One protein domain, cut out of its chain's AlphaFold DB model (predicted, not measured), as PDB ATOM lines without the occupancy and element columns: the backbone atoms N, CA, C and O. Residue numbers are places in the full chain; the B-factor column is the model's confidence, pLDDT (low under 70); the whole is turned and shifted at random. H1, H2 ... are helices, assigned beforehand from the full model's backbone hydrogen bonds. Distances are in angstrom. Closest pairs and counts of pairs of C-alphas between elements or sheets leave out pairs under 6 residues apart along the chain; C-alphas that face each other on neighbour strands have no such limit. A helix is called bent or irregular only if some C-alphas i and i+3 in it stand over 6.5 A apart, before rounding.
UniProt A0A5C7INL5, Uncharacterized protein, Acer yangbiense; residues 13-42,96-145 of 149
ATOM      1  N   ARG A  13      20.438  -2.519 -22.597       87.94
ATOM      2  CA  ARG A  13      21.071  -3.585 -23.384       87.94
ATOM      3  C   ARG A  13      20.061  -4.330 -24.257       87.94
ATOM      4  O   ARG A  13      20.337  -4.538 -25.431       87.94
ATOM      5  N   ILE A  14      18.917  -4.732 -23.700       90.12
ATOM      6  CA  ILE A  14      17.876  -5.436 -24.464       90.12
ATOM      7  C   ILE A  14      17.286  -4.516 -25.536       90.12
ATOM      8  O   ILE A  14      17.295  -4.876 -26.707       90.12
ATOM      9  N   VAL A  15      16.857  -3.308 -25.158       89.88
ATOM     10  CA  VAL A  15      16.275  -2.307 -26.068       89.88
ATOM     11  C   VAL A  15      17.240  -1.924 -27.193       89.88
ATOM     12  O   VAL A  15      16.816  -1.775 -28.336       89.88
ATOM     13  N   GLY A  16      18.536  -1.798 -26.888       89.12
ATOM     14  CA  GLY A  16      19.571  -1.483 -27.874       89.12
ATOM     15  C   GLY A  16      19.767  -2.558 -28.946       89.12
ATOM     16  O   GLY A  16      20.253  -2.236 -30.025       89.12
ATOM     17  N   ASN A  17      19.353  -3.799 -28.674       90.75
ATOM     18  CA  ASN A  17      19.492  -4.934 -29.588       90.75
ATOM     19  C   ASN A  17      18.198  -5.277 -30.347       90.75
ATOM     20  O   ASN A  17      18.210  -6.198 -31.162       90.75
ATOM     21  N   LEU A  18      17.087  -4.581 -30.076       93.31
ATOM     22  CA  LEU A  18      15.819  -4.812 -30.771       93.31
ATOM     23  C   LEU A  18      15.880  -4.306 -32.217       93.31
ATOM     24  O   LEU A  18      16.437  -3.235 -32.480       93.31
ATOM     25  N   THR A  19      15.245  -5.038 -33.133       94.19
ATOM     26  CA  THR A  19      15.001  -4.555 -34.503       94.19
ATOM     27  C   THR A  19      13.963  -3.428 -34.508       94.19
ATOM     28  O   THR A  19      13.274  -3.208 -33.508       94.19
ATOM     29  N   GLU A  20      13.825  -2.696 -35.615       94.88
ATOM     30  CA  GLU A  20      12.806  -1.640 -35.699       94.88
ATOM     31  C   GLU A  20      11.383  -2.209 -35.613       94.88
ATOM     32  O   GLU A  20      10.551  -1.647 -34.905       94.88
ATOM     33  N   GLU A  21      11.127  -3.385 -36.188       95.75
ATOM     34  CA  GLU A  21       9.832  -4.071 -36.095       95.75
ATOM     35  C   GLU A  21       9.506  -4.452 -34.644       95.75
ATOM     36  O   GLU A  21       8.389  -4.262 -34.163       95.75
ATOM     37  N   GLN A  22      10.500  -4.939 -33.897       95.38
ATOM     38  CA  GLN A  22      10.346  -5.228 -32.471       95.38
ATOM     39  C   GLN A  22      10.095  -3.952 -31.657       95.38
ATOM     40  O   GLN A  22       9.279  -3.961 -30.734       95.38
ATOM     41  N   LYS A  23      10.750  -2.836 -32.000       95.06
ATOM     42  CA  LYS A  23      10.498  -1.530 -31.369       95.06
ATOM     43  C   LYS A  23       9.090  -1.021 -31.667       95.06
ATOM     44  O   LYS A  23       8.451  -0.488 -30.762       95.06
ATOM     45  N   ASP A  24       8.583  -1.215 -32.878       95.38
ATOM     46  CA  ASP A  24       7.201  -0.873 -33.224       95.38
ATOM     47  C   ASP A  24       6.201  -1.675 -32.398       95.38
ATOM     48  O   ASP A  24       5.244  -1.109 -31.868       95.38
ATOM     49  N   VAL A  25       6.472  -2.960 -32.166       94.69
ATOM     50  CA  VAL A  25       5.654  -3.763 -31.252       94.69
ATOM     51  C   VAL A  25       5.736  -3.246 -29.818       94.69
ATOM     52  O   VAL A  25       4.694  -3.126 -29.180       94.69
ATOM     53  N   VAL A  26       6.919  -2.860 -29.321       93.31
ATOM     54  CA  VAL A  26       7.072  -2.228 -27.993       93.31
ATOM     55  C   VAL A  26       6.240  -0.944 -27.875       93.31
ATOM     56  O   VAL A  26       5.610  -0.711 -26.840       93.31
ATOM     57  N   ARG A  27       6.189  -0.119 -28.930       92.31
ATOM     58  CA  ARG A  27       5.322   1.070 -28.982       92.31
ATOM     59  C   ARG A  27       3.846   0.677 -28.951       92.31
ATOM     60  O   ARG A  27       3.098   1.240 -28.157       92.31
ATOM     61  N   ALA A  28       3.449  -0.311 -29.750       90.44
ATOM     62  CA  ALA A  28       2.067  -0.770 -29.854       90.44
ATOM     63  C   ALA A  28       1.526  -1.375 -28.547       90.44
ATOM     64  O   ALA A  28       0.349  -1.203 -28.242       90.44
ATOM     65  N   VAL A  29       2.367  -2.038 -27.745       88.31
ATOM     66  CA  VAL A  29       1.971  -2.556 -26.419       88.31
ATOM     67  C   VAL A  29       1.965  -1.488 -25.314       88.31
ATOM     68  O   VAL A  29       1.671  -1.808 -24.165       88.31
ATOM     69  N   GLY A  30       2.287  -0.229 -25.631       87.00
ATOM     70  CA  GLY A  30       2.227   0.897 -24.690       87.00
ATOM     71  C   GLY A  30       3.526   1.189 -23.933       87.00
ATOM     72  O   GLY A  30       3.554   2.074 -23.088       87.00
ATOM     73  N   PHE A  31       4.628   0.505 -24.245       89.38
ATOM     74  CA  PHE A  31       5.928   0.707 -23.590       89.38
ATOM     75  C   PHE A  31       6.902   1.551 -24.433       89.38
ATOM     76  O   PHE A  31       8.114   1.513 -24.220       89.38
ATOM     77  N   GLY A  32       6.392   2.333 -25.390       90.44
ATOM     78  CA  GLY A  32       7.208   3.108 -26.334       90.44
ATOM     79  C   GLY A  32       8.188   4.081 -25.670       90.44
ATOM     80  O   GLY A  32       9.325   4.203 -26.125       90.44
ATOM     81  N   ASN A  33       7.805   4.709 -24.552       89.75
ATOM     82  CA  ASN A  33       8.686   5.633 -23.826       89.75
ATOM     83  C   ASN A  33       9.907   4.926 -23.220       89.75
ATOM     84  O   ASN A  33      10.962   5.544 -23.068       89.75
ATOM     85  N   LEU A  34       9.823   3.614 -22.961       88.06
ATOM     86  CA  LEU A  34      10.968   2.839 -22.485       88.06
ATOM     87  C   LEU A  34      12.071   2.700 -23.538       88.06
ATOM     88  O   LEU A  34      13.226   2.492 -23.177       88.06
ATOM     89  N   LEU A  35      11.752   2.874 -24.824       89.62
ATOM     90  CA  LEU A  35      12.753   2.906 -25.893       89.62
ATOM     91  C   LEU A  35      13.642   4.157 -25.820       89.62
ATOM     92  O   LEU A  35      14.760   4.155 -26.332       89.62
ATOM     93  N   LEU A  36      13.151   5.226 -25.186       86.44
ATOM     94  CA  LEU A  36      13.856   6.500 -25.032       86.44
ATOM     95  C   LEU A  36      14.731   6.542 -23.773       86.44
ATOM     96  O   LEU A  36      15.526   7.471 -23.612       86.44
ATOM     97  N   LEU A  37      14.605   5.553 -22.878       79.56
ATOM     98  CA  LEU A  37      15.394   5.476 -21.653       79.56
ATOM     99  C   LEU A  37      16.875   5.288 -21.984       79.56
ATOM    100  O   LEU A  37      17.355   4.187 -22.238       79.56
ATOM    101  N   LYS A  38      17.632   6.380 -21.896       70.62
ATOM    102  CA  LYS A  38      19.097   6.370 -21.936       70.62
ATOM    103  C   LYS A  38      19.631   6.288 -20.516       70.62
ATOM    104  O   LYS A  38      20.125   7.262 -19.954       70.62
ATOM    105  N   CYS A  39      19.482   5.120 -19.907       64.56
ATOM    106  CA  CYS A  39      19.888   4.900 -18.531       64.56
ATOM    107  C   CYS A  39      21.142   4.019 -18.504       64.56
ATOM    108  O   CYS A  39      21.069   2.797 -18.413       64.56
ATOM    109  N   GLY A  40      22.308   4.654 -18.650       65.75
ATOM    110  CA  GLY A  40      23.602   3.975 -18.560       65.75
ATOM    111  C   GLY A  40      23.907   3.522 -17.127       65.75
ATOM    112  O   GLY A  40      23.163   2.767 -16.502       65.75
ATOM    113  N   ARG A  41      25.021   3.992 -16.563       62.66
ATOM    114  CA  ARG A  41      25.300   3.820 -15.132       62.66
ATOM    115  C   ARG A  41      24.780   5.036 -14.378       62.66
ATOM    116  O   ARG A  41      25.355   6.114 -14.477       62.66
ATOM    117  N   LEU A  42      23.709   4.863 -13.609       66.25
ATOM    118  CA  LEU A  42      23.317   5.863 -12.620       66.25
ATOM    119  C   LEU A  42      24.400   5.902 -11.529       66.25
ATOM    120  O   LEU A  42      24.643   4.900 -10.854       66.25
ATOM    121  N   ASN A  96      -3.319 -21.895 -22.852       80.12
ATOM    122  CA  ASN A  96      -1.936 -22.349 -23.013       80.12
ATOM    123  C   ASN A  96      -1.009 -22.003 -21.827       80.12
ATOM    124  O   ASN A  96       0.185 -21.774 -22.025       80.12
ATOM    125  N   LEU A  97      -1.519 -21.975 -20.586       82.19
ATOM    126  CA  LEU A  97      -0.680 -21.757 -19.399       82.19
ATOM    127  C   LEU A  97       0.473 -22.767 -19.307       82.19
ATOM    128  O   LEU A  97       1.602 -22.357 -19.058       82.19
ATOM    129  N   ASP A  98       0.215 -24.050 -19.574       86.31
ATOM    130  CA  ASP A  98       1.239 -25.105 -19.527       86.31
ATOM    131  C   ASP A  98       2.363 -24.867 -20.542       86.31
ATOM    132  O   ASP A  98       3.540 -25.057 -20.237       86.31
ATOM    133  N   TYR A  99       2.013 -24.369 -21.731       88.12
ATOM    134  CA  TYR A  99       2.986 -23.982 -22.750       88.12
ATOM    135  C   TYR A  99       3.896 -22.859 -22.248       88.12
ATOM    136  O   TYR A  99       5.119 -22.959 -22.353       88.12
ATOM    137  N   TRP A 100       3.323 -21.799 -21.671       86.44
ATOM    138  CA  TRP A 100       4.104 -20.683 -21.133       86.44
ATOM    139  C   TRP A 100       4.923 -21.086 -19.905       86.44
ATOM    140  O   TRP A 100       6.074 -20.662 -19.780       86.44
ATOM    141  N   ALA A 101       4.363 -21.931 -19.039       86.44
ATOM    142  CA  ALA A 101       5.036 -22.483 -17.872       86.44
ATOM    143  C   ALA A 101       6.275 -23.285 -18.274       86.44
ATOM    144  O   ALA A 101       7.361 -23.028 -17.756       86.44
ATOM    145  N   TYR A 102       6.137 -24.176 -19.257       88.25
ATOM    146  CA  TYR A 102       7.252 -24.926 -19.826       88.25
ATOM    147  C   TYR A 102       8.279 -23.998 -20.488       88.25
ATOM    148  O   TYR A 102       9.467 -24.052 -20.184       88.25
ATOM    149  N   LYS A 103       7.825 -23.088 -21.355       87.62
ATOM    150  CA  LYS A 103       8.697 -22.233 -22.171       87.62
ATOM    151  C   LYS A 103       9.561 -21.274 -21.351       87.62
ATOM    152  O   LYS A 103      10.714 -21.011 -21.701       87.62
ATOM    153  N   PHE A 104       9.006 -20.722 -20.277       87.06
ATOM    154  CA  PHE A 104       9.723 -19.817 -19.380       87.06
ATOM    155  C   PHE A 104      10.273 -20.511 -18.134       87.06
ATOM    156  O   PHE A 104      10.784 -19.820 -17.253       87.06
ATOM    157  N   SER A 105      10.188 -21.843 -18.060       87.69
ATOM    158  CA  SER A 105      10.627 -22.627 -16.904       87.69
ATOM    159  C   SER A 105      10.068 -22.056 -15.596       87.69
ATOM    160  O   SER A 105      10.804 -21.817 -14.638       87.69
ATOM    161  N   ILE A 106       8.766 -21.748 -15.580       85.94
ATOM    162  CA  ILE A 106       8.110 -21.110 -14.437       85.94
ATOM    163  C   ILE A 106       8.100 -22.100 -13.274       85.94
ATOM    164  O   ILE A 106       7.523 -23.181 -13.364       85.94
ATOM    165  N   THR A 107       8.726 -21.716 -12.167       82.81
ATOM    166  CA  THR A 107       8.749 -22.509 -10.932       82.81
ATOM    167  C   THR A 107       7.886 -21.860  -9.851       82.81
ATOM    168  O   THR A 107       7.425 -20.728 -10.002       82.81
ATOM    169  N   SER A 108       7.723 -22.529  -8.705       79.81
ATOM    170  CA  SER A 108       7.133 -21.919  -7.503       79.81
ATOM    171  C   SER A 108       7.937 -20.719  -6.976       79.81
ATOM    172  O   SER A 108       7.383 -19.853  -6.303       79.81
ATOM    173  N   LEU A 109       9.226 -20.624  -7.321       77.50
ATOM    174  CA  LEU A 109      10.092 -19.467  -7.050       77.50
ATOM    175  C   LEU A 109       9.934 -18.360  -8.112       77.50
ATOM    176  O   LEU A 109      10.519 -17.276  -8.009       77.50
ATOM    177  N   GLY A 110       9.119 -18.636  -9.131       81.12
ATOM    178  CA  GLY A 110       8.813 -17.808 -10.279       81.12
ATOM    179  C   GLY A 110       9.766 -18.026 -11.455       81.12
ATOM    180  O   GLY A 110      10.260 -19.126 -11.683       81.12
ATOM    181  N   ILE A 111       9.971 -16.961 -12.234       84.94
ATOM    182  CA  ILE A 111      10.734 -16.938 -13.489       84.94
ATOM    183  C   ILE A 111      12.108 -16.323 -13.238       84.94
ATOM    184  O   ILE A 111      12.186 -15.294 -12.555       84.94
ATOM    185  N   ASP A 112      13.158 -16.930 -13.790       87.00
ATOM    186  CA  ASP A 112      14.500 -16.352 -13.811       87.00
ATOM    187  C   ASP A 112      14.595 -15.284 -14.910       87.00
ATOM    188  O   ASP A 112      14.396 -15.548 -16.096       87.00
ATOM    189  N   VAL A 113      14.925 -14.055 -14.516       84.94
ATOM    190  CA  VAL A 113      15.100 -12.940 -15.453       84.94
ATOM    191  C   VAL A 113      16.247 -13.212 -16.428       84.94
ATOM    192  O   VAL A 113      16.183 -12.760 -17.567       84.94
ATOM    193  N   LYS A 114      17.290 -13.946 -16.019       85.94
ATOM    194  CA  LYS A 114      18.384 -14.321 -16.922       85.94
ATOM    195  C   LYS A 114      17.881 -15.216 -18.056       85.94
ATOM    196  O   LYS A 114      18.201 -14.944 -19.205       85.94
ATOM    197  N   HIS A 115      17.013 -16.184 -17.752       88.06
ATOM    198  CA  HIS A 115      16.358 -17.004 -18.777       88.06
ATOM    199  C   HIS A 115      15.585 -16.131 -19.771       88.06
ATOM    200  O   HIS A 115      15.728 -16.296 -20.978       88.06
ATOM    201  N   ILE A 116      14.832 -15.134 -19.292       90.31
ATOM    202  CA  ILE A 116      14.124 -14.184 -20.170       90.31
ATOM    203  C   ILE A 116      15.106 -13.383 -21.050       90.31
ATOM    204  O   ILE A 116      14.842 -13.181 -22.233       90.31
ATOM    205  N   GLU A 117      16.245 -12.940 -20.510       90.00
ATOM    206  CA  GLU A 117      17.282 -12.242 -21.287       90.00
ATOM    207  C   GLU A 117      17.917 -13.122 -22.366       90.00
ATOM    208  O   GLU A 117      18.102 -12.666 -23.497       90.00
ATOM    209  N   ASP A 118      18.229 -14.373 -22.037       90.06
ATOM    210  CA  ASP A 118      18.808 -15.337 -22.975       90.06
ATOM    211  C   ASP A 118      17.829 -15.610 -24.127       90.06
ATOM    212  O   ASP A 118      18.221 -15.718 -25.292       90.06
ATOM    213  N   ARG A 119      16.521 -15.591 -23.839       89.44
ATOM    214  CA  ARG A 119      15.476 -15.703 -24.858       89.44
ATOM    215  C   ARG A 119      15.469 -14.553 -25.869       89.44
ATOM    216  O   ARG A 119      15.134 -14.795 -27.029       89.44
ATOM    217  N   PHE A 120      15.898 -13.345 -25.500       90.44
ATOM    218  CA  PHE A 120      16.047 -12.250 -26.468       90.44
ATOM    219  C   PHE A 120      17.163 -12.485 -27.495       90.44
ATOM    220  O   PHE A 120      17.139 -11.878 -28.561       90.44
ATOM    221  N   GLN A 121      18.124 -13.373 -27.217       84.94
ATOM    222  CA  GLN A 121      19.175 -13.704 -28.188       84.94
ATOM    223  C   GLN A 121      18.634 -14.549 -29.347       84.94
ATOM    224  O   GLN A 121      19.080 -14.410 -30.489       84.94
ATOM    225  N   VAL A 122      17.647 -15.401 -29.055       86.50
ATOM    226  CA  VAL A 122      17.062 -16.346 -30.015       86.50
ATOM    227  C   VAL A 122      15.784 -15.826 -30.669       86.50
ATOM    228  O   VAL A 122      15.484 -16.220 -31.792       86.50
ATOM    229  N   ILE A 123      15.039 -14.929 -30.014       87.44
ATOM    230  CA  ILE A 123      13.781 -14.418 -30.561       87.44
ATOM    231  C   ILE A 123      14.043 -13.446 -31.718       87.44
ATOM    232  O   ILE A 123      14.625 -12.374 -31.556       87.44
ATOM    233  N   LYS A 124      13.630 -13.847 -32.920       85.12
ATOM    234  CA  LYS A 124      13.672 -12.999 -34.125       85.12
ATOM    235  C   LYS A 124      12.289 -12.517 -34.546       85.12
ATOM    236  O   LYS A 124      12.181 -11.633 -35.386       85.12
ATOM    237  N   THR A 125      11.247 -13.096 -33.961       89.25
ATOM    238  CA  THR A 125       9.863 -12.712 -34.208       89.25
ATOM    239  C   THR A 125       9.497 -11.449 -33.428       89.25
ATOM    240  O   THR A 125      10.205 -11.007 -32.515       89.25
ATOM    241  N   TYR A 126       8.369 -10.868 -33.819       91.06
ATOM    242  CA  TYR A 126       7.711  -9.720 -33.195       91.06
ATOM    243  C   TYR A 126       6.226 -10.044 -32.908       91.06
ATOM    244  O   TYR A 126       5.361  -9.175 -32.846       91.06
ATOM    245  N   ASP A 127       5.920 -11.331 -32.748       91.38
ATOM    246  CA  ASP A 127       4.590 -11.882 -32.485       91.38
ATOM    247  C   ASP A 127       4.258 -11.904 -30.978       91.38
ATOM    248  O   ASP A 127       4.895 -11.235 -30.159       91.38
ATOM    249  N   ASP A 128       3.228 -12.653 -30.585       89.94
ATOM    250  CA  ASP A 128       2.787 -12.723 -29.188       89.94
ATOM    251  C   ASP A 128       3.857 -13.300 -28.255       89.94
ATOM    252  O   ASP A 128       3.933 -12.924 -27.086       89.94
ATOM    253  N   GLU A 129       4.751 -14.142 -28.769       89.75
ATOM    254  CA  GLU A 129       5.905 -14.621 -28.021       89.75
ATOM    255  C   GLU A 129       6.852 -13.489 -27.646       89.75
ATOM    256  O   GLU A 129       7.311 -13.426 -26.500       89.75
ATOM    257  N   PHE A 130       7.114 -12.576 -28.578       94.00
ATOM    258  CA  PHE A 130       7.916 -11.395 -28.302       94.00
ATOM    259  C   PHE A 130       7.225 -10.488 -27.289       94.00
ATOM    260  O   PHE A 130       7.848 -10.107 -26.296       94.00
ATOM    261  N   LYS A 131       5.927 -10.219 -27.472       92.62
ATOM    262  CA  LYS A 131       5.142  -9.386 -26.546       92.62
ATOM    263  C   LYS A 131       5.177  -9.943 -25.123       92.62
ATOM    264  O   LYS A 131       5.497  -9.211 -24.190       92.62
ATOM    265  N   VAL A 132       4.911 -11.239 -24.948       91.00
ATOM    266  CA  VAL A 132       4.925 -11.889 -23.628       91.00
ATOM    267  C   VAL A 132       6.329 -11.869 -23.026       91.00
ATOM    268  O   VAL A 132       6.484 -11.511 -21.859       91.00
ATOM    269  N   THR A 133       7.365 -12.185 -23.811       92.56
ATOM    270  CA  THR A 133       8.764 -12.154 -23.346       92.56
ATOM    271  C   THR A 133       9.159 -10.750 -22.877       92.56
ATOM    272  O   THR A 133       9.728 -10.597 -21.793       92.56
ATOM    273  N   PHE A 134       8.797  -9.714 -23.637       92.62
ATOM    274  CA  PHE A 134       9.050  -8.319 -23.285       92.62
ATOM    275  C   PHE A 134       8.289  -7.879 -22.036       92.62
ATOM    276  O   PHE A 134       8.899  -7.336 -21.114       92.62
ATOM    277  N   CYS A 135       6.996  -8.180 -21.934       91.00
ATOM    278  CA  CYS A 135       6.208  -7.859 -20.745       91.00
ATOM    279  C   CYS A 135       6.763  -8.539 -19.484       91.00
ATOM    280  O   CYS A 135       6.927  -7.880 -18.458       91.00
ATOM    281  N   LEU A 136       7.121  -9.827 -19.552       90.31
ATOM    282  CA  LEU A 136       7.728 -10.543 -18.423       90.31
ATOM    283  C   LEU A 136       9.080  -9.942 -18.022       90.31
ATOM    284  O   LEU A 136       9.368  -9.821 -16.830       90.31
ATOM    285  N   PHE A 137       9.890  -9.523 -18.996       90.50
ATOM    286  CA  PHE A 137      11.156  -8.846 -18.738       90.50
ATOM    287  C   PHE A 137      10.955  -7.516 -18.005       90.50
ATOM    288  O   PHE A 137      11.589  -7.286 -16.973       90.50
ATOM    289  N   ILE A 138      10.052  -6.658 -18.489       89.12
ATOM    290  CA  ILE A 138       9.750  -5.360 -17.865       89.12
ATOM    291  C   ILE A 138       9.174  -5.543 -16.456       89.12
ATOM    292  O   ILE A 138       9.589  -4.847 -15.524       89.12
ATOM    293  N   LEU A 139       8.286  -6.522 -16.260       86.25
ATOM    294  CA  LEU A 139       7.764  -6.875 -14.940       86.25
ATOM    295  C   LEU A 139       8.885  -7.316 -13.993       86.25
ATOM    296  O   LEU A 139       8.977  -6.808 -12.879       86.25
ATOM    297  N   GLY A 140       9.775  -8.203 -14.441       83.56
ATOM    298  CA  GLY A 140      10.859  -8.740 -13.619       83.56
ATOM    299  C   GLY A 140      12.017  -7.773 -13.347       83.56
ATOM    300  O   GLY A 140      12.772  -7.999 -12.403       83.56
ATOM    301  N   THR A 141      12.180  -6.713 -14.146       82.06
ATOM    302  CA  THR A 141      13.345  -5.807 -14.060       82.06
ATOM    303  C   THR A 141      13.031  -4.376 -13.655       82.06
ATOM    304  O   THR A 141      13.909  -3.736 -13.076       82.06
ATOM    305  N   LEU A 142      11.832  -3.868 -13.949       81.00
ATOM    306  CA  LEU A 142      11.487  -2.455 -13.778       81.00
ATOM    307  C   LEU A 142      10.237  -2.260 -12.914       81.00
ATOM    308  O   LEU A 142      10.290  -1.497 -11.954       81.00
ATOM    309  N   LEU A 143       9.138  -2.955 -13.223       80.69
ATOM    310  CA  LEU A 143       7.833  -2.697 -12.593       80.69
ATOM    311  C   LEU A 143       7.624  -3.440 -11.271       80.69
ATOM    312  O   LEU A 143       7.110  -2.867 -10.315       80.69
ATOM    313  N   ALA A 144       8.016  -4.711 -11.209       77.50
ATOM    314  CA  ALA A 144       7.850  -5.567 -10.040       77.50
ATOM    315  C   ALA A 144       9.117  -6.407  -9.764       77.50
ATOM    316  O   ALA A 144       9.036  -7.636  -9.646       77.50
ATOM    317  N   PRO A 145      10.310  -5.781  -9.670       69.19
ATOM    318  CA  PRO A 145      11.543  -6.518  -9.430       69.19
ATOM    319  C   PRO A 145      11.479  -7.228  -8.071       69.19
ATOM    320  O   PRO A 145      11.219  -6.602  -7.037       69.19
TER     321      PRO A 145
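What this domain is: This is residues 13 to 42 and 96 to 145 of the 149 residues of an uncharacterized protein of Acer yangbiense (UniProt A0A5C7INL5). Helix H5 is the middle of a small helical domain, with H4 folded back along one side of it as a hairpin and the first part of the kinked helix H2 packed on another side. The second part of H2 turns off at the kink, the short H1 lies near H2 and H4, and H3 sits at one end of the domain, away from the other helices, on the link that leads to H4. The printed part has 80 residues with five named helices, in the order H1, H2, H3, H4, H5, and no named strand; its class is all helix. It is compact, with a radius of gyration of the C-alphas of 12.8 A and spans of 34 by 29 by 21 A.

Where its parts are: Find C-alpha 13 at (21.071, -3.585, -23.384); H1, residues 13 to 16, begins there and is 5.2 A long. Go on to H2, residues 20 to 36, which is 13.5 A from first to last C-alpha and has a kink of 128 degrees near residue 30; it is irregular, with C-alphas 30 and 33 being 8.1 A apart. After the cut comes H3, residues 97 to 103, 9.8 A. Look next at C-alpha 113, at (15.100, -12.940, -15.453), where H4, residues 113 to 122, begins; it is 15.1 A long. H5, residues 128 to 143, runs 20.0 A to C-alpha 143 at (7.833, -2.697, -12.593); it is only just irregular, with C-alphas 140 and 143 being 6.8 A apart.

How they stand to each other: Start at H5. It touches H4, closest at the C-alphas of Val 113 and Gly 140, 6.2 A apart. They form a helical hairpin, running opposite ways at a shallow tilt of 35.0 degrees, only just short of steep. H2 touches H5 with residues 22 to 29 alone, and H5 touches H2 with residues 130 to 134 alone; the closest C-alphas, of Val 25 and Lys 131, are 7.4 A apart. By their rough lines they run the same way at a shallow tilt of 20 degrees. H1 is close to H2 but not clearly touching, with C-alphas 15 and 35 closest at 6.3 A, and likewise to H4, with C-alphas 14 and 120 closest at 7.3 A. H2 and H4 are apart, and H3 touches no helix. Along the backbones, every O i to N i+4 pair is within hydrogen-bond range in H3, against 11 of 12 in H5, 4 of 6 in H4 and 6 of 13 in H2, where 10 of 14 O i to N i+3 pairs are; H1 is too short for an O i to N i+4 pair.

The domain as a whole: Residues 43 to 95 are not printed, and C-alphas 42 and 96, the two farthest apart, are 39.3 A from each other across this cut. Of the links that are printed whole, H1 to H2 and H4 to H5 are tight and H3 to H4 is short. The mean pLDDT of the printed part is 86.6; look for values under 70 at residues 39 to 42 and 145 of this model.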